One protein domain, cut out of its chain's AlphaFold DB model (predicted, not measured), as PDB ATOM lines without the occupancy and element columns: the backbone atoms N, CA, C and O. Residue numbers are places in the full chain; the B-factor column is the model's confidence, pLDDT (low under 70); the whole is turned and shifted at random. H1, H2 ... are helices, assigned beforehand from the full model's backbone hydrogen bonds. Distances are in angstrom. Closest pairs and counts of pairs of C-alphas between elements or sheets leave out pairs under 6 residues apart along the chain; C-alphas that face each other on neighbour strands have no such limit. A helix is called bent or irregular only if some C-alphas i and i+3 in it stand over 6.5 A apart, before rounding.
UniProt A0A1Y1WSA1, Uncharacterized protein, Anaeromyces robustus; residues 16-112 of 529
ATOM      1  N   ASN A  16     115.684  97.936 151.854       74.56
ATOM      2  CA  ASN A  16     114.738  97.044 151.180       74.56
ATOM      3  C   ASN A  16     115.050  96.826 149.689       74.56
ATOM      4  O   ASN A  16     114.590  95.845 149.108       74.56
ATOM      5  N   ASN A  17     115.788  97.740 149.049       79.38
ATOM      6  CA  ASN A  17     116.144  97.641 147.631       79.38
ATOM      7  C   ASN A  17     117.629  97.333 147.386       79.38
ATOM      8  O   ASN A  17     117.996  97.074 146.234       79.38
ATOM      9  N   PHE A  18     118.452  97.306 148.440       78.19
ATOM     10  CA  PHE A  18     119.892  97.091 148.349       78.19
ATOM     11  C   PHE A  18     120.228  95.741 147.721       78.19
ATOM     12  O   PHE A  18     120.981  95.711 146.755       78.19
ATOM     13  N   ASP A  19     119.626  94.638 148.175       74.25
ATOM     14  CA  ASP A  19     119.912  93.304 147.623       74.25
ATOM     15  C   ASP A  19     119.595  93.209 146.129       74.25
ATOM     16  O   ASP A  19     120.365  92.654 145.341       74.25
ATOM     17  N   TYR A  20     118.454  93.760 145.711       81.56
ATOM     18  CA  TYR A  20     118.068  93.781 144.303       81.56
ATOM     19  C   TYR A  20     119.043  94.626 143.477       81.56
ATOM     20  O   TYR A  20     119.495  94.199 142.409       81.56
ATOM     21  N   TRP A  21     119.400  95.806 143.985       84.69
ATOM     22  CA  TRP A  21     120.371  96.693 143.362       84.69
ATOM     23  C   TRP A  21     121.754  96.045 143.259       84.69
ATOM     24  O   TRP A  21     122.312  95.967 142.165       84.69
ATOM     25  N   TYR A  22     122.274  95.507 144.361       80.62
ATOM     26  CA  TYR A  22     123.586  94.880 144.454       80.62
ATOM     27  C   TYR A  22     123.682  93.685 143.510       80.62
ATOM     28  O   TYR A  22     124.624  93.598 142.728       80.62
ATOM     29  N   ASN A  23     122.670  92.809 143.489       78.00
ATOM     30  CA  ASN A  23     122.613  91.687 142.549       78.00
ATOM     31  C   ASN A  23     122.579  92.151 141.088       78.00
ATOM     32  O   ASN A  23     123.254  91.562 140.239       78.00
ATOM     33  N   LYS A  24     121.838  93.223 140.784       84.12
ATOM     34  CA  LYS A  24     121.785  93.814 139.440       84.12
ATOM     35  C   LYS A  24     123.141  94.387 139.023       84.12
ATOM     36  O   LYS A  24     123.594  94.099 137.918       84.12
ATOM     37  N   VAL A  25     123.807  95.142 139.897       78.62
ATOM     38  CA  VAL A  25     125.150  95.693 139.650       78.62
ATOM     39  C   VAL A  25     126.171  94.571 139.491       78.62
ATOM     40  O   VAL A  25     126.895  94.550 138.500       78.62
ATOM     41  N   ASN A  26     126.172  93.578 140.383       75.88
ATOM     42  CA  ASN A  26     127.067  92.425 140.293       75.88
ATOM     43  C   ASN A  26     126.882  91.642 138.992       75.88
ATOM     44  O   ASN A  26     127.864  91.234 138.369       75.88
ATOM     45  N   LYS A  27     125.634  91.428 138.567       82.94
ATOM     46  CA  LYS A  27     125.326  90.774 137.292       82.94
ATOM     47  C   LYS A  27     125.878  91.580 136.115       82.94
ATOM     48  O   LYS A  27     126.577  91.011 135.284       82.94
ATOM     49  N   LEU A  28     125.651  92.894 136.092       75.56
ATOM     50  CA  LEU A  28     126.167  93.775 135.039       75.56
ATOM     51  C   LEU A  28     127.702  93.805 135.004       75.56
ATOM     52  O   LEU A  28     128.290  93.743 133.926       75.56
ATOM     53  N   LEU A  29     128.365  93.840 136.163       75.94
ATOM     54  CA  LEU A  29     129.827  93.779 136.248       75.94
ATOM     55  C   LEU A  29     130.382  92.439 135.732       75.94
ATOM     56  O   LEU A  29     131.430  92.428 135.086       75.94
ATOM     57  N   LYS A  30     129.690  91.313 135.975       80.00
ATOM     58  CA  LYS A  30     130.053  89.997 135.408       80.00
ATOM     59  C   LYS A  30     129.877  89.966 133.895       80.00
ATOM     60  O   LYS A  30     130.804  89.581 133.195       80.00
ATOM     61  N   GLU A  31     128.717  90.395 133.402       80.88
ATOM     62  CA  GLU A  31     128.391  90.417 131.968       80.88
ATOM     63  C   GLU A  31     129.357  91.291 131.164       80.88
ATOM     64  O   GLU A  31     129.632  91.012 130.000       80.88
ATOM     65  N   LYS A  32     129.896  92.342 131.786       80.88
ATOM     66  CA  LYS A  32     130.885  93.235 131.177       80.88
ATOM     67  C   LYS A  32     132.336  92.800 131.402       80.88
ATOM     68  O   LYS A  32     133.236  93.490 130.945       80.88
ATOM     69  N   GLY A  33     132.578  91.682 132.091       79.62
ATOM     70  CA  GLY A  33     133.928  91.169 132.357       79.62
ATOM     71  C   GLY A  33     134.754  92.019 133.329       79.62
ATOM     72  O   GLY A  33     135.944  91.777 133.489       79.62
ATOM     73  N   VAL A  34     134.135  92.990 134.006       76.81
ATOM     74  CA  VAL A  34     134.811  93.944 134.901       76.81
ATOM     75  C   VAL A  34     134.812  93.501 136.358       76.81
ATOM     76  O   VAL A  34     135.610  94.000 137.136       76.81
ATOM     77  N   LYS A  35     133.973  92.535 136.756       74.94
ATOM     78  CA  LYS A  35     133.847  92.132 138.170       74.94
ATOM     79  C   LYS A  35     135.177  91.741 138.823       74.94
ATOM     80  O   LYS A  35     135.471  92.238 139.901       74.94
ATOM     81  N   LYS A  36     135.985  90.898 138.165       70.00
ATOM     82  CA  LYS A  36     137.292  90.476 138.704       70.00
ATOM     83  C   LYS A  36     138.214  91.667 138.948       70.00
ATOM     84  O   LYS A  36     138.914  91.688 139.943       70.00
ATOM     85  N   TYR A  37     138.163  92.648 138.052       65.31
ATOM     86  CA  TYR A  37     138.953  93.865 138.143       65.31
ATOM     87  C   TYR A  37     138.482  94.775 139.286       65.31
ATOM     88  O   TYR A  37     139.308  95.429 139.901       65.31
ATOM     89  N   VAL A  38     137.183  94.759 139.614       64.88
ATOM     90  CA  VAL A  38     136.628  95.534 140.732       64.88
ATOM     91  C   VAL A  38     136.929  94.918 142.100       64.88
ATOM     92  O   VAL A  38     137.047  95.642 143.077       64.88
ATOM     93  N   GLU A  39     137.011  93.590 142.183       64.19
ATOM     94  CA  GLU A  39     137.219  92.863 143.447       64.19
ATOM     95  C   GLU A  39     138.684  92.823 143.904       64.19
ATOM     96  O   GLU A  39     138.955  92.557 145.070       64.19
ATOM     97  N   SER A  40     139.622  93.086 143.000       65.19
ATOM     98  CA  SER A  40     141.043  93.255 143.308       65.19
ATOM     99  C   SER A  40     141.405  94.734 143.239       65.19
ATOM    100  O   SER A  40     140.934  95.414 142.330       65.19
ATOM    101  N   ASP A  41     142.305  95.226 144.097       68.31
ATOM    102  CA  ASP A  41     142.917  96.559 143.937       68.31
ATOM    103  C   ASP A  41     143.956  96.522 142.793       68.31
ATOM    104  O   ASP A  41     145.128  96.866 142.929       68.31
ATOM    105  N   PHE A  42     143.525  96.011 141.635       64.31
ATOM    106  CA  PHE A  42     144.386  95.582 140.539       64.31
ATOM    107  C   PHE A  42     145.140  96.760 139.948       64.31
ATOM    108  O   PHE A  42     146.270  96.606 139.515       64.31
ATOM    109  N   LEU A  43     144.526  97.946 139.926       65.44
ATOM    110  CA  LEU A  43     145.197  99.151 139.455       65.44
ATOM    111  C   LEU A  43     146.341  99.537 140.401       65.44
ATOM    112  O   LEU A  43     147.414  99.909 139.931       65.44
ATOM    113  N   TYR A  44     146.142  99.417 141.716       71.81
ATOM    114  CA  TYR A  44     147.192  99.654 142.702       71.81
ATOM    115  C   TYR A  44     148.318  98.623 142.571       71.81
ATOM    116  O   TYR A  44     149.487  99.009 142.472       71.81
ATOM    117  N   ASP A  45     147.970  97.340 142.449       76.75
ATOM    118  CA  ASP A  45     148.929  96.254 142.227       76.75
ATOM    119  C   ASP A  45     149.718  96.457 140.923       76.75
ATOM    120  O   ASP A  45     150.940  96.324 140.898       76.75
ATOM    121  N   LEU A  46     149.049  96.879 139.847       77.62
ATOM    122  CA  LEU A  46     149.655  97.125 138.538       77.62
ATOM    123  C   LEU A  46     150.539  98.380 138.532       77.62
ATOM    124  O   LEU A  46     151.567  98.404 137.858       77.62
ATOM    125  N   ILE A  47     150.196  99.413 139.311       79.19
ATOM    126  CA  ILE A  47     151.064 100.579 139.544       79.19
ATOM    127  C   ILE A  47     152.323 100.155 140.306       79.19
ATOM    128  O   ILE A  47     153.425 100.572 139.941       79.19
ATOM    129  N   ILE A  48     152.183  99.337 141.353       85.06
ATOM    130  CA  ILE A  48     153.322  98.794 142.104       85.06
ATOM    131  C   ILE A  48     154.202  97.946 141.184       85.06
ATOM    132  O   ILE A  48     155.424  98.116 141.165       85.06
ATOM    133  N   GLU A  49     153.601  97.074 140.381       87.06
ATOM    134  CA  GLU A  49     154.336  96.209 139.469       87.06
ATOM    135  C   GLU A  49     155.028  97.000 138.356       87.06
ATOM    136  O   GLU A  49     156.188  96.731 138.047       87.06
ATOM    137  N   ASN A  50     154.391  98.037 137.811       90.56
ATOM    138  CA  ASN A  50     155.021  98.922 136.835       90.56
ATOM    139  C   ASN A  50     156.195  99.707 137.432       90.56
ATOM    140  O   ASN A  50     157.230  99.822 136.776       90.56
ATOM    141  N   LYS A  51     156.104 100.166 138.688       93.88
ATOM    142  CA  LYS A  51     157.254 100.761 139.396       93.88
ATOM    143  C   LYS A  51     158.408  99.764 139.532       93.88
ATOM    144  O   LYS A  51     159.558 100.121 139.290       93.88
ATOM    145  N   LYS A  52     158.103  98.506 139.863       94.62
ATOM    146  CA  LYS A  52     159.095  97.423 139.960       94.62
ATOM    147  C   LYS A  52     159.717  97.082 138.601       94.62
ATOM    148  O   LYS A  52     160.922  96.885 138.502       94.62
ATOM    149  N   ARG A  53     158.917  97.031 137.534       94.06
ATOM    150  CA  ARG A  53     159.399  96.804 136.162       94.06
ATOM    151  C   ARG A  53     160.296  97.939 135.692       94.06
ATOM    152  O   ARG A  53     161.352  97.670 135.131       94.06
ATOM    153  N   GLN A  54     159.935  99.181 136.006       95.06
ATOM    154  CA  GLN A  54     160.743 100.353 135.689       95.06
ATOM    155  C   GLN A  54     162.116 100.303 136.367       95.06
ATOM    156  O   GLN A  54     163.120 100.553 135.706       95.06
ATOM    157  N   SER A  55     162.192  99.910 137.646       95.75
ATOM    158  CA  SER A  55     163.484  99.760 138.334       95.75
ATOM    159  C   SER A  55     164.343  98.615 137.780       95.75
ATOM    160  O   SER A  55     165.544  98.585 138.020       95.75
ATOM    161  N   LEU A  56     163.732  97.673 137.056       96.75
ATOM    162  CA  LEU A  56     164.400  96.539 136.411       96.75
ATOM    163  C   LEU A  56     164.658  96.760 134.908       96.75
ATOM    164  O   LEU A  56     165.186  95.866 134.254       96.75
ATOM    165  N   GLY A  57     164.268  97.909 134.341       95.62
ATOM    166  CA  GLY A  57     164.377  98.174 132.899       95.62
ATOM    167  C   GLY A  57     163.451  97.316 132.024       95.62
ATOM    168  O   GLY A  57     163.708  97.149 130.834       95.62
ATOM    169  N   LEU A  58     162.385  96.751 132.596       95.25
ATOM    170  CA  LEU A  58     161.406  95.928 131.887       95.25
ATOM    171  C   LEU A  58     160.298  96.791 131.256       95.25
ATOM    172  O   LEU A  58     159.957  97.845 131.801       95.25
ATOM    173  N   PRO A  59     159.680  96.340 130.147       91.25
ATOM    174  CA  PRO A  59     158.562  97.049 129.533       91.25
ATOM    175  C   PRO A  59     157.376  97.155 130.501       91.25
ATOM    176  O   PRO A  59     157.026  96.193 131.196       91.25
ATOM    177  N   LEU A  60     156.752  98.335 130.530       92.00
ATOM    178  CA  LEU A  60     155.589  98.615 131.369       92.00
ATOM    179  C   LEU A  60     154.349  97.880 130.845       92.00
ATOM    180  O   LEU A  60     154.153  97.734 129.641       92.00
ATOM    181  N   ILE A  61     153.506  97.435 131.769       88.50
ATOM    182  CA  ILE A  61     152.192  96.867 131.478       88.50
ATOM    183  C   ILE A  61     151.256  98.005 131.058       88.50
ATOM    184  O   ILE A  61     151.219  99.058 131.702       88.50
ATOM    185  N   GLU A  62     150.500  97.794 129.981       86.12
ATOM    186  CA  GLU A  62     149.646  98.811 129.366       86.12
ATOM    187  C   GLU A  62     148.439  99.165 130.259       86.12
ATOM    188  O   GLU A  62     147.474  98.408 130.384       86.12
ATOM    189  N   ILE A  63     148.483 100.343 130.885       80.62
ATOM    190  CA  ILE A  63     147.470 100.805 131.856       80.62
ATOM    191  C   ILE A  63     146.155 101.233 131.160       80.62
ATOM    192  O   ILE A  63     145.086 101.259 131.765       80.62
ATOM    193  N   THR A  64     146.195 101.530 129.862       78.12
ATOM    194  CA  THR A  64     145.064 102.010 129.038       78.12
ATOM    195  C   THR A  64     143.872 101.054 129.010       78.12
ATOM    196  O   THR A  64     142.726 101.495 129.135       78.12
ATOM    197  N   SER A  65     144.110  99.745 128.888       74.75
ATOM    198  CA  SER A  65     143.038  98.737 128.918       74.75
ATOM    199  C   SER A  65     142.336  98.683 130.285       74.75
ATOM    200  O   SER A  65     141.113  98.541 130.361       74.75
ATOM    201  N   HIS A  66     143.094  98.901 131.359       70.19
ATOM    202  CA  HIS A  66     142.620  98.910 132.739       70.19
ATOM    203  C   HIS A  66     141.811 100.172 133.063       70.19
ATOM    204  O   HIS A  66     140.701 100.066 133.577       70.19
ATOM    205  N   ILE A  67     142.270 101.349 132.621       73.69
ATOM    206  CA  ILE A  67     141.516 102.614 132.727       73.69
ATOM    207  C   ILE A  67     140.153 102.509 132.026       73.69
ATOM    208  O   ILE A  67     139.141 103.027 132.509       73.69
ATOM    209  N   LYS A  68     140.094 101.814 130.884       79.94
ATOM    210  CA  LYS A  68     138.836 101.568 130.168       79.94
ATOM    211  C   LYS A  68     137.878 100.706 130.996       79.94
ATOM    212  O   LYS A  68     136.688 101.019 131.054       79.94
ATOM    213  N   ASN A  69     138.386  99.663 131.648       75.44
ATOM    214  CA  ASN A  69     137.604  98.799 132.531       75.44
ATOM    215  C   ASN A  69     137.126  99.549 133.787       75.44
ATOM    216  O   ASN A  69     135.945  99.462 134.123       75.44
ATOM    217  N   ASP A  70     137.973 100.378 134.403       71.56
ATOM    218  CA  ASP A  70     137.580 101.280 135.500       71.56
ATOM    219  C   ASP A  70     136.427 102.191 135.089       71.56
ATOM    220  O   ASP A  70     135.400 102.280 135.764       71.56
ATOM    221  N   THR A  71     136.566 102.834 133.930       78.88
ATOM    222  CA  THR A  71     135.549 103.746 133.402       78.88
ATOM    223  C   THR A  71     134.219 103.020 133.190       78.88
ATOM    224  O   THR A  71     133.158 103.550 133.525       78.88
ATOM    225  N   GLN A  72     134.251 101.787 132.679       79.56
ATOM    226  CA  GLN A  72     133.049 100.967 132.515       79.56
ATOM    227  C   GLN A  72     132.419 100.582 133.857       79.56
ATOM    228  O   GLN A  72     131.199 100.679 133.996       79.56
ATOM    229  N   ALA A  73     133.220 100.191 134.851       73.25
ATOM    230  CA  ALA A  73     132.727  99.865 136.187       73.25
ATOM    231  C   ALA A  73     132.059 101.081 136.854       73.25
ATOM    232  O   ALA A  73     130.923 100.976 137.322       73.25
ATOM    233  N   ILE A  74     132.701 102.255 136.802       76.31
ATOM    234  CA  ILE A  74     132.142 103.521 137.304       76.31
ATOM    235  C   ILE A  74     130.815 103.836 136.606       76.31
ATOM    236  O   ILE A  74     129.832 104.165 137.267       76.31
ATOM    237  N   GLN A  75     130.737 103.703 135.280       81.25
ATOM    238  CA  GLN A  75     129.498 103.949 134.533       81.25
ATOM    239  C   GLN A  75     128.362 102.996 134.926       81.25
ATOM    240  O   GLN A  75     127.201 103.402 134.941       81.25
ATOM    241  N   ILE A  76     128.668 101.732 135.230       80.25
ATOM    242  CA  ILE A  76     127.671 100.753 135.684       80.25
ATOM    243  C   ILE A  76     127.148 101.137 137.072       80.25
ATOM    244  O   ILE A  76     125.934 101.175 137.273       80.25
ATOM    245  N   ILE A  77     128.050 101.467 138.001       76.06
ATOM    246  CA  ILE A  77     127.707 101.838 139.380       76.06
ATOM    247  C   ILE A  77     126.916 103.153 139.399       76.06
ATOM    248  O   ILE A  77     125.816 103.208 139.945       76.06
ATOM    249  N   THR A  78     127.407 104.195 138.733       80.19
ATOM    250  CA  THR A  78     126.765 105.523 138.718       80.19
ATOM    251  C   THR A  78     125.363 105.499 138.114       80.19
ATOM    252  O   THR A  78     124.455 106.091 138.682       80.19
ATOM    253  N   LYS A  79     125.121 104.737 137.039       82.19
ATOM    254  CA  LYS A  79     123.769 104.576 136.456       82.19
ATOM    255  C   LYS A  79     122.753 103.934 137.399       82.19
ATOM    256  O   LYS A  79     121.557 103.955 137.118       82.19
ATOM    257  N   SER A  80     123.228 103.299 138.462       74.06
ATOM    258  CA  SER A  80     122.402 102.538 139.386       74.06
ATOM    259  C   SER A  80     122.165 103.253 140.721       74.06
ATOM    260  O   SER A  80     121.340 102.784 141.495       74.06
ATOM    261  N   LEU A  81     122.852 104.368 140.990       78.06
ATOM    262  CA  LEU A  81     122.794 105.102 142.258       78.06
ATOM    263  C   LEU A  81     121.985 106.404 142.146       78.06
ATOM    264  O   LEU A  81     121.735 106.912 141.054       78.06
ATOM    265  N   SER A  82     121.575 106.960 143.292       77.62
ATOM    266  CA  SER A  82     120.965 108.295 143.350       77.62
ATOM    267  C   SER A  82     122.008 109.399 143.108       77.62
ATOM    268  O   SER A  82     123.189 109.190 143.388       77.62
ATOM    269  N   PRO A  83     121.619 110.602 142.642       75.44
ATOM    270  CA  PRO A  83     122.552 111.678 142.308       75.44
ATOM    271  C   PRO A  83     123.311 112.176 143.542       75.44
ATOM    272  O   PRO A  83     124.475 112.548 143.437       75.44
ATOM    273  N   GLU A  84     122.671 112.105 144.713       74.38
ATOM    274  CA  GLU A  84     123.267 112.372 146.028       74.38
ATOM    275  C   GLU A  84     124.454 111.447 146.327       74.38
ATOM    276  O   GLU A  84     125.448 111.886 146.893       74.38
ATOM    277  N   LEU A  85     124.370 110.172 145.937       70.88
ATOM    278  CA  LEU A  85     125.448 109.202 146.125       70.88
ATOM    279  C   LEU A  85     126.505 109.343 145.022       70.88
ATOM    280  O   LEU A  85     127.701 109.288 145.295       70.88
ATOM    281  N   ILE A  86     126.080 109.602 143.783       76.88
ATOM    282  CA  ILE A  86     126.983 109.810 142.642       76.88
ATOM    283  C   ILE A  86     127.929 110.990 142.884       76.88
ATOM    284  O   ILE A  86     129.102 110.889 142.542       76.88
ATOM    285  N   SER A  87     127.460 112.082 143.498       74.94
ATOM    286  CA  SER A  87     128.296 113.266 143.753       74.94
ATOM    287  C   SER A  87     129.473 112.991 144.695       74.94
ATOM    288  O   SER A  87     130.458 113.725 144.677       74.94
ATOM    289  N   THR A  88     129.402 111.913 145.481       68.56
ATOM    290  CA  THR A  88     130.488 111.479 146.368       68.56
ATOM    291  C   THR A  88     131.507 110.567 145.677       68.56
ATOM    292  O   THR A  88     132.593 110.352 146.211       68.56
ATOM    293  N   ILE A  89     131.204 110.059 144.477       70.25
ATOM    294  CA  ILE A  89     132.083 109.174 143.710       70.25
ATOM    295  C   ILE A  89     133.041 110.014 142.861       70.25
ATOM    296  O   ILE A  89     132.689 110.490 141.785       70.25
ATOM    297  N   VAL A  90     134.279 110.173 143.335       66.94
ATOM    298  CA  VAL A  90     135.313 110.956 142.626       66.94
ATOM    299  C   VAL A  90     136.164 110.079 141.701       66.94
ATOM    300  O   VAL A  90     136.629 110.534 140.660       66.94
ATOM    301  N   ASN A  91     136.376 108.811 142.059       70.56
ATOM    302  CA  ASN A  91     137.139 107.852 141.261       70.56
ATOM    303  C   ASN A  91     136.692 106.401 141.526       70.56
ATOM    304  O   ASN A  91     135.775 106.140 142.315       70.56
ATOM    305  N   PHE A  92     137.335 105.448 140.847       62.94
ATOM    306  CA  PHE A  92     137.052 104.022 140.999       62.94
ATOM    307  C   PHE A  92     137.229 103.546 142.449       62.94
ATOM    308  O   PHE A  92     136.323 102.926 143.002       62.94
ATOM    309  N   GLN A  93     138.330 103.934 143.100       66.81
ATOM    310  CA  GLN A  93     138.600 103.572 144.491       66.81
ATOM    311  C   GLN A  93     137.519 104.102 145.438       66.81
ATOM    312  O   GLN A  93     137.100 103.412 146.365       66.81
ATOM    313  N   THR A  94     137.005 105.307 145.186       64.25
ATOM    314  CA  THR A  94     135.860 105.855 145.917       64.25
ATOM    315  C   THR A  94     134.590 105.055 145.644       64.25
ATOM    316  O   THR A  94     133.866 104.764 146.586       64.25
ATOM    317  N   SER A  95     134.338 104.643 144.396       64.75
ATOM    318  CA  SER A  95     133.185 103.799 144.030       64.75
ATOM    319  C   SER A  95     133.216 102.456 144.756       64.75
ATOM    320  O   SER A  95     132.203 102.023 145.299       64.75
ATOM    321  N   PHE A  96     134.385 101.810 144.790       69.25
ATOM    322  CA  PHE A  96     134.582 100.535 145.466       69.25
ATOM    323  C   PHE A  96     134.430 100.680 146.980       69.25
ATOM    324  O   PHE A  96     133.607  99.991 147.575       69.25
ATOM    325  N   ARG A  97     135.125 101.647 147.593       69.62
ATOM    326  CA  ARG A  97     134.983 101.948 149.027       69.62
ATOM    327  C   ARG A  97     133.555 102.305 149.401       69.62
ATOM    328  O   ARG A  97     133.108 101.954 150.483       69.62
ATOM    329  N   MET A  98     132.833 102.989 148.523       65.19
ATOM    330  CA  MET A  98     131.436 103.328 148.735       65.19
ATOM    331  C   MET A  98     130.534 102.101 148.606       65.19
ATOM    332  O   MET A  98     129.634 101.938 149.416       65.19
ATOM    333  N   MET A  99     130.798 101.201 147.658       70.75
ATOM    334  CA  MET A  99     130.086  99.929 147.542       70.75
ATOM    335  C   MET A  99     130.365  99.017 148.745       70.75
ATOM    336  O   MET A  99     129.437  98.410 149.268       70.75
ATOM    337  N   GLU A 100     131.604  98.974 149.240       72.56
ATOM    338  CA  GLU A 100     131.957  98.306 150.494       72.56
ATOM    339  C   GLU A 100     131.315  98.960 151.710       72.56
ATOM    340  O   GLU A 100     130.866  98.251 152.602       72.56
ATOM    341  N   LYS A 101     131.289 100.295 151.780       69.81
ATOM    342  CA  LYS A 101     130.670 101.026 152.887       69.81
ATOM    343  C   LYS A 101     129.169 100.794 152.900       69.81
ATOM    344  O   LYS A 101     128.645 100.460 153.943       69.81
ATOM    345  N   LEU A 102     128.504 100.869 151.748       67.19
ATOM    346  CA  LEU A 102     127.083 100.555 151.617       67.19
ATOM    347  C   LEU A 102     126.803  99.086 151.935       67.19
ATOM    348  O   LEU A 102     125.803  98.791 152.570       67.19
ATOM    349  N   LYS A 103     127.689  98.163 151.537       70.31
ATOM    350  CA  LYS A 103     127.599  96.751 151.923       70.31
ATOM    351  C   LYS A 103     127.766  96.585 153.436       70.31
ATOM    352  O   LYS A 103     127.011  95.829 154.023       70.31
ATOM    353  N   ARG A 104     128.715  97.287 154.063       65.12
ATOM    354  CA  ARG A 104     128.940  97.274 155.516       65.12
ATOM    355  C   ARG A 104     127.780  97.887 156.284       65.12
ATOM    356  O   ARG A 104     127.256  97.209 157.144       65.12
ATOM    357  N   GLU A 105     127.333  99.087 155.926       66.31
ATOM    358  CA  GLU A 105     126.155  99.744 156.509       66.31
ATOM    359  C   GLU A 105     124.909  98.878 156.322       66.31
ATOM    360  O   GLU A 105     124.149  98.690 157.261       66.31
ATOM    361  N   TYR A 106     124.741  98.254 155.151       66.81
ATOM    362  CA  TYR A 106     123.698  97.256 154.950       66.81
ATOM    363  C   TYR A 106     123.858  96.077 155.913       66.81
ATOM    364  O   TYR A 106     122.901  95.724 156.572       66.81
ATOM    365  N   ILE A 107     125.039  95.477 156.055       62.88
ATOM    366  CA  ILE A 107     125.261  94.352 156.982       62.88
ATOM    367  C   ILE A 107     125.029  94.763 158.449       62.88
ATOM    368  O   ILE A 107     124.404  94.015 159.202       62.88
ATOM    369  N   GLU A 108     125.516  95.939 158.845       64.62
ATOM    370  CA  GLU A 108     125.417  96.496 160.197       64.62
ATOM    371  C   GLU A 108     123.962  96.819 160.564       64.62
ATOM    372  O   GLU A 108     123.516  96.442 161.652       64.62
ATOM    373  N   ASP A 109     123.205  97.421 159.641       62.38
ATOM    374  CA  ASP A 109     121.796  97.773 159.842       62.38
ATOM    375  C   ASP A 109     120.842  96.588 159.628       62.38
ATOM    376  O   ASP A 109     119.781  96.536 160.256       62.38
ATOM    377  N   TYR A 110     121.171  95.642 158.740       57.16
ATOM    378  CA  TYR A 110     120.245  94.571 158.375       57.16
ATOM    379  C   TYR A 110     120.132  93.525 159.472       57.16
ATOM    380  O   TYR A 110     119.024  93.037 159.683       57.16
ATOM    381  N   GLU A 111     121.213  93.152 160.178       53.31
ATOM    382  CA  GLU A 111     121.074  92.018 161.099       53.31
ATOM    383  C   GLU A 111     122.136  91.794 162.183       53.31
ATOM    384  O   GLU A 111     122.301  90.677 162.672       53.31
ATOM    385  N   GLY A 112     122.731  92.879 162.678       61.16
ATOM    386  CA  GLY A 112     123.440  92.895 163.951       61.16
ATOM    387  C   GLY A 112     124.860  92.339 163.894       61.16
ATOM    388  O   GLY A 112     125.196  91.472 163.094       61.16
TER     389      GLY A 112
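What this domain is: This is residues 16 to 112 of the 529 residues of an uncharacterized protein of Anaeromyces robustus (UniProt A0A1Y1WSA1). The longest helix, H6, slants away from H4 in an uneven V, meeting it with its first residues, 92 to 95, and H1 completes a loose, elongated three-helix bundle with H4 as the hub. H3 and the link after it, residues 56 to 62, make the other end of the long axis, while short H2 and H5 lie between longer helices along the chain. The printed part has 97 residues with six named helices, H1 to H6 in chain order, and no named strand: all helix. It is loose, with a radius of gyration of the C-alphas of 15.7 A, and spans 53 by 27 by 24 A.

How they stand to each other: H6, residues 92 to 111, touches residues 70 to 77 of H4, residues 63 to 78, at a steep tilt of 40 degrees, the same way; the closest C-alphas, of Ile 74 and Phe 92, are 6.2 A apart. H1, residues 16 to 31, touches H4 with residues 25 to 29 alone, at a shallow tilt of 28 degrees, opposite ways; the closest C-alphas, of Val 25 and Ile 77, are 6.7 A apart. H2, residues 35 to 39, touches H4, with the closest C-alphas, of Val 38 and Ala 73, 7.4 A apart. H3, residues 42 to 55, is close to H4 but not clearly touching, with the C-alphas of Leu 43 and His 66 closest at 7.2 A. H5, residues 83 to 86, is apart from H6. Every O i to N i+4 pair is within hydrogen-bond range in H2, H3, H4 and H6, against 11 of 12 in H1; H5 is too short for such a pair.

Where its parts are: H6 is 28.3 A long, from C-alpha 92 at (137.052, 104.022, 140.999) to C-alpha 111 at (121.074, 92.018, 161.099). H1 is 24.5 A long, from C-alpha 16 at (114.738, 97.044, 151.180), and irregular: C-alphas 16 and 19 are 7.3 A apart. H4 measures 22.3 A and H3 19.7 A; H2 and H5 are short.

The domain as a whole: The C-alphas farthest apart, of Asn 16 and Gly 57, are 52.9 A apart. The printed part has no cut and no long link. The model's mean pLDDT over the printed part is 75.8; 27 residues are under 70, among them 37 to 43 and 104 to 112.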